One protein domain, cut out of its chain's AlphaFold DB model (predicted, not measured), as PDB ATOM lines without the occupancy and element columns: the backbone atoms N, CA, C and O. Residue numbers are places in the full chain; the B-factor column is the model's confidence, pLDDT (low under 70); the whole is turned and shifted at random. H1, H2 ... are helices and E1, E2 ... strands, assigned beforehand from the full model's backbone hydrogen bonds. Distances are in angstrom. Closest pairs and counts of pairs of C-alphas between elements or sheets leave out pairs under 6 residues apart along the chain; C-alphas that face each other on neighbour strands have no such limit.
ATOM      1  N   MET A 176     219.783 234.574 166.044       88.50
ATOM      2  CA  MET A 176     219.925 235.885 166.671       88.50
ATOM      3  C   MET A 176     220.463 235.759 168.096       88.50
ATOM      4  O   MET A 176     219.856 235.138 168.966       88.50
ATOM      5  N   VAL A 177     221.591 236.415 168.364       92.75
ATOM      6  CA  VAL A 177     222.134 236.531 169.722       92.75
ATOM      7  C   VAL A 177     221.346 237.591 170.490       92.75
ATOM      8  O   VAL A 177     221.375 238.771 170.138       92.75
ATOM      9  N   ILE A 178     220.681 237.182 171.566       93.44
ATOM     10  CA  ILE A 178     219.975 238.077 172.483       93.44
ATOM     11  C   ILE A 178     220.961 238.552 173.545       93.44
ATOM     12  O   ILE A 178     221.573 237.747 174.241       93.44
ATOM     13  N   GLY A 179     221.144 239.859 173.673       95.06
ATOM     14  CA  GLY A 179     222.050 240.456 174.647       95.06
ATOM     15  C   GLY A 179     221.446 241.674 175.343       95.06
ATOM     16  O   GLY A 179     220.326 242.070 175.036       95.06
ATOM     17  N   PRO A 180     222.197 242.312 176.258       94.62
ATOM     18  CA  PRO A 180     221.697 243.440 177.052       94.62
ATOM     19  C   PRO A 180     221.214 244.650 176.242       94.62
ATOM     20  O   PRO A 180     220.472 245.480 176.762       94.62
ATOM     21  N   ASP A 181     221.667 244.779 174.995       95.12
ATOM     22  CA  ASP A 181     221.288 245.860 174.079       95.12
ATOM     23  C   ASP A 181     220.189 245.446 173.085       95.12
ATOM     24  O   ASP A 181     219.748 246.270 172.287       95.12
ATOM     25  N   THR A 182     219.732 244.190 173.126       94.94
ATOM     26  CA  THR A 182     218.611 243.720 172.307       94.94
ATOM     27  C   THR A 182     217.333 244.395 172.784       94.94
ATOM     28  O   THR A 182     216.957 244.292 173.953       94.94
ATOM     29  N   THR A 183     216.655 245.083 171.870       93.81
ATOM     30  CA  THR A 183     215.350 245.699 172.123       93.81
ATOM     31  C   THR A 183     214.231 244.939 171.427       93.81
ATOM     32  O   THR A 183     214.488 244.177 170.492       93.81
ATOM     33  N   PHE A 184     212.981 245.185 171.811       91.88
ATOM     34  CA  PHE A 184     211.824 244.580 171.150       91.88
ATOM     35  C   PHE A 184     211.799 244.898 169.648       91.88
ATOM     36  O   PHE A 184     211.584 243.997 168.848       91.88
ATOM     37  N   ALA A 185     212.134 246.127 169.234       90.81
ATOM     38  CA  ALA A 185     212.206 246.472 167.809       90.81
ATOM     39  C   ALA A 185     213.307 245.732 167.032       90.81
ATOM     40  O   ALA A 185     213.231 245.629 165.810       90.81
ATOM     41  N   SER A 186     214.347 245.241 167.712       91.81
ATOM     42  CA  SER A 186     215.412 244.469 167.059       91.81
ATOM     43  C   SER A 186     215.014 243.013 166.786       91.81
ATOM     44  O   SER A 186     215.616 242.368 165.927       91.81
ATOM     45  N   VAL A 187     213.970 242.516 167.456       88.19
ATOM     46  CA  VAL A 187     213.393 241.187 167.235       88.19
ATOM     47  C   VAL A 187     212.401 241.281 166.069       88.19
ATOM     48  O   VAL A 187     211.282 241.760 166.219       88.19
ATOM     49  N   LYS A 188     212.824 240.853 164.875       66.94
ATOM     50  CA  LYS A 188     212.145 241.163 163.599       66.94
ATOM     51  C   LYS A 188     210.743 240.571 163.404       66.94
ATOM     52  O   LYS A 188     210.042 241.028 162.506       66.94
ATOM     53  N   GLU A 189     210.340 239.570 164.188       74.50
ATOM     54  CA  GLU A 189     209.148 238.751 163.889       74.50
ATOM     55  C   GLU A 189     208.162 238.613 165.063       74.50
ATOM     56  O   GLU A 189     207.241 237.797 165.022       74.50
ATOM     57  N   GLY A 190     208.326 239.415 166.116       77.38
ATOM     58  CA  GLY A 190     207.441 239.388 167.277       77.38
ATOM     59  C   GLY A 190     206.271 240.367 167.184       77.38
ATOM     60  O   GLY A 190     206.342 241.380 166.489       77.38
ATOM     61  N   TYR A 191     205.213 240.103 167.944       83.12
ATOM     62  CA  TYR A 191     204.141 241.066 168.198       83.12
ATOM     63  C   TYR A 191     203.874 241.168 169.708       83.12
ATOM     64  O   TYR A 191     204.037 240.168 170.418       83.12
ATOM     65  N   PRO A 192     203.515 242.354 170.232       86.44
ATOM     66  CA  PRO A 192     203.279 242.493 171.658       86.44
ATOM     67  C   PRO A 192     202.010 241.745 172.074       86.44
ATOM     68  O   PRO A 192     200.987 241.782 171.381       86.44
ATOM     69  N   VAL A 193     202.088 241.079 173.216       85.06
ATOM     70  CA  VAL A 193     200.989 240.399 173.893       85.06
ATOM     71  C   VAL A 193     200.941 240.922 175.315       85.06
ATOM     72  O   VAL A 193     201.982 241.085 175.947       85.06
ATOM     73  N   ALA A 194     199.737 241.171 175.806       81.75
ATOM     74  CA  ALA A 194     199.520 241.429 177.216       81.75
ATOM     75  C   ALA A 194     198.618 240.336 177.782       81.75
ATOM     76  O   ALA A 194     197.474 240.180 177.344       81.75
ATOM     77  N   ASP A 195     199.133 239.586 178.754       74.00
ATOM     78  CA  ASP A 195     198.359 238.551 179.446       74.00
ATOM     79  C   ASP A 195     197.184 239.179 180.205       74.00
ATOM     80  O   ASP A 195     196.063 238.667 180.186       74.00
ATOM     81  N   CYS A 196     197.424 240.345 180.805       73.62
ATOM     82  CA  CYS A 196     196.408 241.171 181.430       73.62
ATOM     83  C   CYS A 196     196.804 242.645 181.399       73.62
ATOM     84  O   CYS A 196     197.980 242.959 181.572       73.62
ATOM     85  N   ILE A 197     195.838 243.554 181.256       75.81
ATOM     86  CA  ILE A 197     196.066 244.995 181.421       75.81
ATOM     87  C   ILE A 197     195.045 245.566 182.409       75.81
ATOM     88  O   ILE A 197     193.921 245.089 182.481       75.81
ATOM     89  N   GLY A 198     195.432 246.579 183.191       65.56
ATOM     90  CA  GLY A 198     194.506 247.327 184.050       65.56
ATOM     91  C   GLY A 198     194.154 246.645 185.377       65.56
ATOM     92  O   GLY A 198     193.135 246.972 185.974       65.56
ATOM     93  N   GLY A 199     194.965 245.683 185.837       64.62
ATOM     94  CA  GLY A 199     194.776 245.006 187.133       64.62
ATOM     95  C   GLY A 199     193.591 244.036 187.180       64.62
ATOM     96  O   GLY A 199     193.181 243.593 188.251       64.62
ATOM     97  N   VAL A 200     193.038 243.698 186.019       66.56
ATOM     98  CA  VAL A 200     191.750 243.012 185.896       66.56
ATOM     99  C   VAL A 200     191.832 241.519 186.231       66.56
ATOM    100  O   VAL A 200     190.851 240.912 186.650       66.56
ATOM    101  N   CYS A 201     193.017 240.924 186.121       61.47
ATOM    102  CA  CYS A 201     193.214 239.484 186.291       61.47
ATOM    103  C   CYS A 201     193.583 239.086 187.727       61.47
ATOM    104  O   CYS A 201     193.876 237.920 187.985       61.47
ATOM    105  N   GLY A 202     193.539 240.032 188.677       50.22
ATOM    106  CA  GLY A 202     193.655 239.767 190.117       50.22
ATOM    107  C   GLY A 202     195.007 239.208 190.581       50.22
ATOM    108  O   GLY A 202     195.200 238.967 191.772       50.22
ATOM    109  N   ASN A 203     195.956 239.011 189.672       53.47
ATOM    110  CA  ASN A 203     197.338 238.691 189.965       53.47
ATOM    111  C   ASN A 203     198.102 239.995 190.218       53.47
ATOM    112  O   ASN A 203     198.191 240.861 189.361       53.47
ATOM    113  N   ALA A 204     198.683 240.116 191.413       40.25
ATOM    114  CA  ALA A 204     199.548 241.232 191.804       40.25
ATOM    115  C   ALA A 204     200.921 241.225 191.099       40.25
ATOM    116  O   ALA A 204     201.800 242.001 191.464       40.25
ATOM    117  N   ALA A 205     201.133 240.319 190.140       47.31
ATOM    118  CA  ALA A 205     202.257 240.419 189.228       47.31
ATOM    119  C   ALA A 205     201.924 241.559 188.271       47.31
ATOM    120  O   ALA A 205     200.863 241.518 187.646       47.31
ATOM    121  N   ASP A 206     202.785 242.576 188.225       52.59
ATOM    122  CA  ASP A 206     202.611 243.716 187.331       52.59
ATOM    123  C   ASP A 206     202.193 243.209 185.946       52.59
ATOM    124  O   ASP A 206     202.793 242.238 185.467       52.59
ATOM    125  N   PRO A 207     201.157 243.789 185.311       54.34
ATOM    126  CA  PRO A 207     200.845 243.453 183.930       54.34
ATOM    127  C   PRO A 207     202.154 243.490 183.130       54.34
ATOM    128  O   PRO A 207     202.918 244.448 183.231       54.34
ATOM    129  N   THR A 208     202.481 242.429 182.403       68.44
ATOM    130  CA  THR A 208     203.641 242.426 181.511       68.44
ATOM    131  C   THR A 208     203.131 242.571 180.089       68.44
ATOM    132  O   THR A 208     202.137 241.955 179.696       68.44
ATOM    133  N   ILE A 209     203.768 243.469 179.334       72.25
ATOM    134  CA  ILE A 209     203.646 243.460 177.882       72.25
ATOM    135  C   ILE A 209     204.912 242.821 177.352       72.25
ATOM    136  O   ILE A 209     206.016 243.336 177.543       72.25
ATOM    137  N   ASP A 210     204.725 241.724 176.646       78.19
ATOM    138  CA  ASP A 210     205.806 240.868 176.214       78.19
ATOM    139  C   ASP A 210     205.770 240.720 174.711       78.19
ATOM    140  O   ASP A 210     204.715 240.772 174.078       78.19
ATOM    141  N   LEU A 211     206.936 240.525 174.118       74.38
ATOM    142  CA  LEU A 211     207.019 240.293 172.693       74.38
ATOM    143  C   LEU A 211     206.935 238.790 172.435       74.38
ATOM    144  O   LEU A 211     207.822 238.028 172.823       74.38
ATOM    145  N   PHE A 212     205.872 238.360 171.760       77.12
ATOM    146  CA  PHE A 212     205.663 236.959 171.427       77.12
ATOM    147  C   PHE A 212     205.997 236.685 169.963       77.12
ATOM    148  O   PHE A 212     205.566 237.399 169.059       77.12
ATOM    149  N   TYR A 213     206.723 235.598 169.737       77.25
ATOM    150  CA  TYR A 213     207.121 235.114 168.424       77.25
ATOM    151  C   TYR A 213     206.872 233.603 168.348       77.25
ATOM    152  O   TYR A 213     207.033 232.870 169.323       77.25
ATOM    153  N   TYR A 224     208.584 231.550 171.265       88.38
ATOM    154  CA  TYR A 224     209.528 232.410 171.960       88.38
ATOM    155  C   TYR A 224     208.776 233.583 172.576       88.38
ATOM    156  O   TYR A 224     207.848 234.138 171.983       88.38
ATOM    157  N   TYR A 225     209.187 233.957 173.774       88.12
ATOM    158  CA  TYR A 225     208.576 235.025 174.542       88.12
ATOM    159  C   TYR A 225     209.681 235.867 175.163       88.12
ATOM    160  O   TYR A 225     210.505 235.359 175.927       88.12
ATOM    161  N   PHE A 226     209.734 237.136 174.779       90.56
ATOM    162  CA  PHE A 226     210.730 238.086 175.249       90.56
ATOM    163  C   PHE A 226     210.077 239.035 176.244       90.56
ATOM    164  O   PHE A 226     209.127 239.743 175.908       90.56
ATOM    165  N   VAL A 227     210.627 239.055 177.449       89.75
ATOM    166  CA  VAL A 227     210.171 239.889 178.557       89.75
ATOM    167  C   VAL A 227     211.116 241.069 178.690       89.75
ATOM    168  O   VAL A 227     212.341 240.911 178.627       89.75
ATOM    169  N   GLY A 228     210.544 242.255 178.852       87.69
ATOM    170  CA  GLY A 228     211.267 243.446 179.278       87.69
ATOM    171  C   GLY A 228     210.996 243.736 180.750       87.69
ATOM    172  O   GLY A 228     210.019 243.257 181.317       87.69
ATOM    173  N   ASP A 229     211.839 244.555 181.373       83.38
ATOM    174  CA  ASP A 229     211.602 244.979 182.758       83.38
ATOM    175  C   ASP A 229     210.283 245.762 182.896       83.38
ATOM    176  O   ASP A 229     209.770 246.325 181.928       83.38
ATOM    177  N   TYR A 230     209.730 245.878 184.098       82.25
ATOM    178  CA  TYR A 230     208.635 246.817 184.330       82.25
ATOM    179  C   TYR A 230     209.203 248.229 184.564       82.25
ATOM    180  O   TYR A 230     210.049 248.420 185.436       82.25
ATOM    181  N   ASP A 231     208.797 249.210 183.752       85.25
ATOM    182  CA  ASP A 231     209.203 250.620 183.873       85.25
ATOM    183  C   ASP A 231     208.121 251.583 183.348       85.25
ATOM    184  O   ASP A 231     207.043 251.162 182.921       85.25
ATOM    185  N   ASP A 232     208.427 252.883 183.343       86.75
ATOM    186  CA  ASP A 232     207.530 253.943 182.868       86.75
ATOM    187  C   ASP A 232     207.069 253.746 181.413       86.75
ATOM    188  O   ASP A 232     205.951 254.119 181.061       86.75
ATOM    189  N   ALA A 233     207.908 253.163 180.547       87.12
ATOM    190  CA  ALA A 233     207.531 252.895 179.161       87.12
ATOM    191  C   ALA A 233     206.509 251.756 179.090       87.12
ATOM    192  O   ALA A 233     205.517 251.874 178.371       87.12
ATOM    193  N   THR A 234     206.716 250.694 179.871       85.88
ATOM    194  CA  THR A 234     205.765 249.586 180.007       85.88
ATOM    195  C   THR A 234     204.425 250.075 180.579       85.88
ATOM    196  O   THR A 234     203.378 249.787 180.001       85.88
ATOM    197  N   SER A 235     204.449 250.897 181.634       86.19
ATOM    198  CA  SER A 235     203.240 251.497 182.222       86.19
ATOM    199  C   SER A 235     202.506 252.403 181.226       86.19
ATOM    200  O   SER A 235     201.305 252.249 181.018       86.19
ATOM    201  N   ARG A 236     203.224 253.281 180.517       89.56
ATOM    202  CA  ARG A 236     202.628 254.131 179.475       89.56
ATOM    203  C   ARG A 236     202.027 253.314 178.329       89.56
ATOM    204  O   ARG A 236     200.988 253.689 177.791       89.56
ATOM    205  N   ALA A 237     202.692 252.238 177.915       90.31
ATOM    206  CA  ALA A 237     202.197 251.362 176.861       90.31
ATOM    207  C   ALA A 237     200.857 250.719 177.257       90.31
ATOM    208  O   ALA A 237     199.969 250.616 176.414       90.31
ATOM    209  N   MET A 238     200.670 250.369 178.531       88.06
ATOM    210  CA  MET A 238     199.389 249.867 179.037       88.06
ATOM    211  C   MET A 238     198.293 250.916 178.984       88.06
ATOM    212  O   MET A 238     197.224 250.622 178.460       88.06
ATOM    213  N   ASP A 239     198.560 252.133 179.459       89.44
ATOM    214  CA  ASP A 239     197.569 253.215 179.437       89.44
ATOM    215  C   ASP A 239     197.091 253.507 178.008       89.44
ATOM    216  O   ASP A 239     195.890 253.646 177.759       89.44
ATOM    217  N   LEU A 240     198.027 253.539 177.052       92.06
ATOM    218  CA  LEU A 240     197.714 253.690 175.630       92.06
ATOM    219  C   LEU A 240     196.868 252.523 175.111       92.06
ATOM    220  O   LEU A 240     195.890 252.750 174.402       92.06
ATOM    221  N   TRP A 241     197.201 251.288 175.491       92.19
ATOM    222  CA  TRP A 241     196.456 250.108 175.058       92.19
ATOM    223  C   TRP A 241     195.019 250.117 175.589       92.19
ATOM    224  O   TRP A 241     194.076 249.943 174.817       92.19
ATOM    225  N   VAL A 242     194.826 250.372 176.887       90.44
ATOM    226  CA  VAL A 242     193.484 250.441 177.489       90.44
ATOM    227  C   VAL A 242     192.665 251.561 176.856       90.44
ATOM    228  O   VAL A 242     191.492 251.358 176.547       90.44
ATOM    229  N   THR A 243     193.282 252.721 176.613       92.00
ATOM    230  CA  THR A 243     192.619 253.855 175.953       92.00
ATOM    231  C   THR A 243     192.145 253.475 174.550       92.00
ATOM    232  O   THR A 243     190.977 253.678 174.228       92.00
ATOM    233  N   ALA A 244     192.995 252.834 173.746       91.88
ATOM    234  CA  ALA A 244     192.626 252.392 172.402       91.88
ATOM    235  C   ALA A 244     191.482 251.355 172.407       91.88
ATOM    236  O   ALA A 244     190.596 251.387 171.547       91.88
ATOM    237  N   ILE A 245     191.459 250.447 173.393       90.31
ATOM    238  CA  ILE A 245     190.360 249.485 173.568       90.31
ATOM    239  C   ILE A 245     189.065 250.206 173.956       90.31
ATOM    240  O   ILE A 245     188.015 249.885 173.397       90.31
ATOM    241  N   ALA A 246     189.128 251.188 174.861       91.12
ATOM    242  CA  ALA A 246     187.979 252.007 175.252       91.12
ATOM    243  C   ALA A 246     187.368 252.726 174.045       91.12
ATOM    244  O   ALA A 246     186.170 252.588 173.787       91.12
ATOM    245  N   GLU A 247     188.202 253.399 173.250       92.31
ATOM    246  CA  GLU A 247     187.780 254.103 172.037       92.31
ATOM    247  C   GLU A 247     187.120 253.158 171.024       92.31
ATOM    248  O   GLU A 247     186.039 253.449 170.509       92.31
ATOM    249  N   THR A 248     187.722 251.989 170.787       92.25
ATOM    250  CA  THR A 248     187.208 250.997 169.827       92.25
ATOM    251  C   THR A 248     185.855 250.414 170.249       92.25
ATOM    252  O   THR A 248     185.046 250.050 169.394       92.25
ATOM    253  N   ASN A 249     185.579 250.351 171.554       91.19
ATOM    254  CA  ASN A 249     184.337 249.805 172.107       91.19
ATOM    255  C   ASN A 249     183.308 250.884 172.491       91.19
ATOM    256  O   ASN A 249     182.259 250.560 173.044       91.19
ATOM    257  N   GLY A 250     183.575 252.161 172.194       93.25
ATOM    258  CA  GLY A 250     182.668 253.266 172.516       93.25
ATOM    259  C   GLY A 250     182.512 253.531 174.018       93.25
ATOM    260  O   GLY A 250     181.500 254.101 174.431       93.25
ATOM    261  N   ALA A 251     183.487 253.121 174.830       91.12
ATOM    262  CA  ALA A 251     183.514 253.389 176.260       91.12
ATOM    263  C   ALA A 251     184.026 254.826 176.514       91.12
ATOM    264  O   ALA A 251     185.104 255.174 176.024       91.12
ATOM    265  N   PRO A 252     183.296 255.677 177.265       86.94
ATOM    266  CA  PRO A 252     183.721 257.052 177.550       86.94
ATOM    267  C   PRO A 252     185.028 257.131 178.342       86.94
ATOM    268  O   PRO A 252     185.798 258.076 178.174       86.94
ATOM    269  N   THR A 253     185.262 256.156 179.220       86.19
ATOM    270  CA  THR A 253     186.493 256.024 179.996       86.19
ATOM    271  C   THR A 253     186.932 254.558 180.087       86.19
ATOM    272  O   THR A 253     186.095 253.659 179.982       86.19
ATOM    273  N   PRO A 254     188.224 254.288 180.358       82.12
ATOM    274  CA  PRO A 254     188.720 252.949 180.682       82.12
ATOM    275  C   PRO A 254     187.929 252.194 181.756       82.12
ATOM    276  O   PRO A 254     187.824 250.975 181.690       82.12
ATOM    277  N   GLY A 255     187.374 252.903 182.745       83.75
ATOM    278  CA  GLY A 255     186.610 252.294 183.838       83.75
ATOM    279  C   GLY A 255     185.238 251.761 183.419       83.75
ATOM    280  O   GLY A 255     184.650 250.978 184.158       83.75
ATOM    281  N   ASP A 256     184.749 252.160 182.242       85.62
ATOM    282  CA  ASP A 256     183.471 251.712 181.684       85.62
ATOM    283  C   ASP A 256     183.620 250.457 180.801       85.62
ATOM    284  O   ASP A 256     182.629 249.945 180.275       85.62
ATOM    285  N   LEU A 257     184.851 249.969 180.598       88.06
ATOM    286  CA  LEU A 257     185.121 248.766 179.815       88.06
ATOM    287  C   LEU A 257     184.679 247.501 180.547       88.06
ATOM    288  O   LEU A 257     184.858 247.365 181.756       88.06
ATOM    289  N   ASP A 258     184.190 246.526 179.778       87.06
ATOM    290  CA  ASP A 258     184.053 245.156 180.265       87.06
ATOM    291  C   ASP A 258     185.457 244.595 180.587       87.06
ATOM    292  O   ASP A 258     186.301 244.518 179.686       87.06
ATOM    293  N   PRO A 259     185.718 244.177 181.841       83.44
ATOM    294  CA  PRO A 259     186.947 243.508 182.272       83.44
ATOM    295  C   PRO A 259     187.477 242.421 181.324       83.44
ATOM    296  O   PRO A 259     188.687 242.283 181.126       83.44
ATOM    297  N   SER A 260     186.579 241.653 180.707       82.56
ATOM    298  CA  SER A 260     186.944 240.569 179.790       82.56
ATOM    299  C   SER A 260     187.666 241.064 178.533       82.56
ATOM    300  O   SER A 260     188.462 240.321 177.958       82.56
ATOM    301  N   LEU A 261     187.475 242.332 178.151       84.00
ATOM    302  CA  LEU A 261     188.156 242.966 177.020       84.00
ATOM    303  C   LEU A 261     189.619 243.307 177.310       84.00
ATOM    304  O   LEU A 261     190.329 243.684 176.389       84.00
ATOM    305  N   LEU A 262     190.076 243.206 178.560       83.88
ATOM    306  CA  LEU A 262     191.446 243.540 178.969       83.88
ATOM    307  C   LEU A 262     192.297 242.303 179.285       83.88
ATOM    308  O   LEU A 262     193.402 242.411 179.819       83.88
ATOM    309  N   THR A 263     191.782 241.124 178.939       80.25
ATOM    310  CA  THR A 263     192.454 239.844 179.155       80.25
ATOM    311  C   THR A 263     193.030 239.347 177.834       80.25
ATOM    312  O   THR A 263     192.314 239.255 176.837       80.25
ATOM    313  N   CYS A 264     194.305 238.959 177.826       75.06
ATOM    314  CA  CYS A 264     194.904 238.213 176.722       75.06
ATOM    315  C   CYS A 264     194.876 238.878 175.349       75.06
ATOM    316  O   CYS A 264     194.467 238.307 174.331       75.06
ATOM    317  N   LEU A 265     195.388 240.099 175.349       81.62
ATOM    318  CA  LEU A 265     195.395 240.997 174.216       81.62
ATOM    319  C   LEU A 265     196.546 240.683 173.267       81.62
ATOM    320  O   LEU A 265     197.688 240.475 173.675       81.62
ATOM    321  N   LYS A 266     196.225 240.675 171.976       82.38
ATOM    322  CA  LYS A 266     197.178 240.572 170.866       82.38
ATOM    323  C   LYS A 266     197.041 241.809 169.993       82.38
ATOM    324  O   LYS A 266     196.083 242.563 170.147       82.38
ATOM    325  N   ASP A 267     197.980 241.965 169.068       79.88
ATOM    326  CA  ASP A 267     197.929 242.993 168.028       79.88
ATOM    327  C   ASP A 267     197.814 244.401 168.623       79.88
ATOM    328  O   ASP A 267     196.855 245.136 168.396       79.88
ATOM    329  N   ALA A 268     198.817 244.752 169.430       86.31
ATOM    330  CA  ALA A 268     198.899 246.047 170.083       86.31
ATOM    331  C   ALA A 268     198.702 247.210 169.097       86.31
ATOM    332  O   ALA A 268     199.285 247.185 168.004       86.31
ATOM    333  N   PRO A 269     197.972 248.267 169.496       90.56
ATOM    334  CA  PRO A 269     197.889 249.489 168.710       90.56
ATOM    335  C   PRO A 269     199.284 250.019 168.319       90.56
ATOM    336  O   PRO A 269     200.252 249.835 169.075       90.56
ATOM    337  N   PRO A 270     199.438 250.681 167.158       91.44
ATOM    338  CA  PRO A 270     200.738 251.160 166.684       91.44
ATOM    339  C   PRO A 270     201.488 252.036 167.697       91.44
ATOM    340  O   PRO A 270     202.703 251.914 167.842       91.44
ATOM    341  N   GLU A 271     200.773 252.881 168.435       91.38
ATOM    342  CA  GLU A 271     201.303 253.749 169.486       91.38
ATOM    343  C   GLU A 271     201.883 252.965 170.670       91.38
ATOM    344  O   GLU A 271     202.922 253.349 171.210       91.38
ATOM    345  N   VAL A 272     201.280 251.828 171.028       91.62
ATOM    346  CA  VAL A 272     201.809 250.915 172.048       91.62
ATOM    347  C   VAL A 272     203.094 250.274 171.528       91.62
ATOM    348  O   VAL A 272     204.131 250.315 172.193       91.62
ATOM    349  N   SER A 273     203.057 249.749 170.301       90.69
ATOM    350  CA  SER A 273     204.227 249.141 169.655       90.69
ATOM    351  C   SER A 273     205.395 250.129 169.536       90.69
ATOM    352  O   SER A 273     206.550 249.757 169.737       90.69
ATOM    353  N   GLN A 274     205.108 251.407 169.272       91.75
ATOM    354  CA  GLN A 274     206.112 252.464 169.193       91.75
ATOM    355  C   GLN A 274     206.780 252.740 170.546       91.75
ATOM    356  O   GLN A 274     207.997 252.918 170.590       91.75
ATOM    357  N   VAL A 275     206.014 252.767 171.642       92.25
ATOM    358  CA  VAL A 275     206.573 252.945 172.994       92.25
ATOM    359  C   VAL A 275     207.441 251.747 173.384       92.25
ATOM    360  O   VAL A 275     208.525 251.920 173.940       92.25
ATOM    361  N   LEU A 276     207.008 250.536 173.036       91.19
ATOM    362  CA  LEU A 276     207.727 249.305 173.359       91.19
ATOM    363  C   LEU A 276     208.955 249.063 172.478       91.19
ATOM    364  O   LEU A 276     209.837 248.306 172.867       91.19
ATOM    365  N   ALA A 277     209.068 249.716 171.321       91.38
ATOM    366  CA  ALA A 277     210.159 249.511 170.368       91.38
ATOM    367  C   ALA A 277     211.564 249.624 170.999       91.38
ATOM    368  O   ALA A 277     212.464 248.836 170.689       91.38
ATOM    369  N   SER A 278     211.758 250.586 171.908       90.69
ATOM    370  CA  SER A 278     213.030 250.800 172.612       90.69
ATOM    371  C   SER A 278     213.216 249.924 173.851       90.69
ATOM    372  O   SER A 278     214.262 250.010 174.498       90.69
ATOM    373  N   LYS A 279     212.224 249.105 174.214       91.38
ATOM    374  CA  LYS A 279     212.270 248.290 175.421       91.38
ATOM    375  C   LYS A 279     213.336 247.213 175.294       91.38
ATOM    376  O   LYS A 279     213.334 246.456 174.327       91.38
TER     377      LYS A 279
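AT A GLANCE: This is residues 176 to 213 and 224 to 279 of the 296 residues of the protein "SHOCT domain-containing protein" of Altererythrobacter xixiisoli (UniProt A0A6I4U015). A small, strongly twisted sheet of four strands has a long helix, H1, running across it, with the shorter H3 side by side with H1. Residues 176 to 190, with no named element, lie toward one end of the long axis. The printed part has 94 residues, with four named strands and three named helices in the order E1 E2 E3 H1 H2 E4 H3; the antiparallel sheet runs E3 E2 E1 E4, and the class is mixed, helices and strands. It is compact, with a radius of gyration of the C-alphas of 13.3 A, and elongated, spanning 43 by 26 by 22 A.

HOW THE PARTS SIT: E1, residues 191 to 196, forms a hairpin with E2, residues 209 to 213; N 193 and O 210 are 2.8 A apart, within hydrogen-bond range. E3, residues 224 to 228, is an edge strand beside E2, with N 224 and O 213 at 2.8 A. H1, residues 232 to 248, is on the sheet at a height of 10.6 A; on the local plane, which rests on just 6 C-alphas of the sheet, it runs across the strands at 84 degrees to E1. H2, residues 259 to 262, only grazes the sheet and is close to H1 but not clearly touching, the closest C-alphas, Val 242 and Leu 262, being 7.3 A apart. E4, residues 263 to 265, is the other edge strand, with N 265 and O 194 of E1 at 2.9 A. H3, residues 270 to 276, only grazes the sheet. It touches H1 at a shallow tilt of 16 degrees, opposite ways; the closest C-alphas, Ala 237 and Val 272, are 4.8 A apart. In H1 and H3 every O i to N i+4 pair is within hydrogen-bond range; H2 is too short for one.

IN THESE COORDINATES: E1 begins at C-alpha 191 (204.141, 241.066, 168.198) and is 15.3 A long; E2 measures 13.1 A, E3 13.4 A and E4 5.9 A. H1 is 24.3 A long, H2 5.6 A and H3 9.8 A, ending at C-alpha 276 (207.727, 249.305, 173.359).

THE WHOLE: The C-alphas of Val 177 and Pro 252 are the two farthest apart, at 44.2 A. Residues 214 to 223 are not printed, and C-alphas 213 and 224 are 5.1 A apart across this cut. The link from E1 to E2 is long; pLDDT is under 70 at residue 188 and residues 198 to 208.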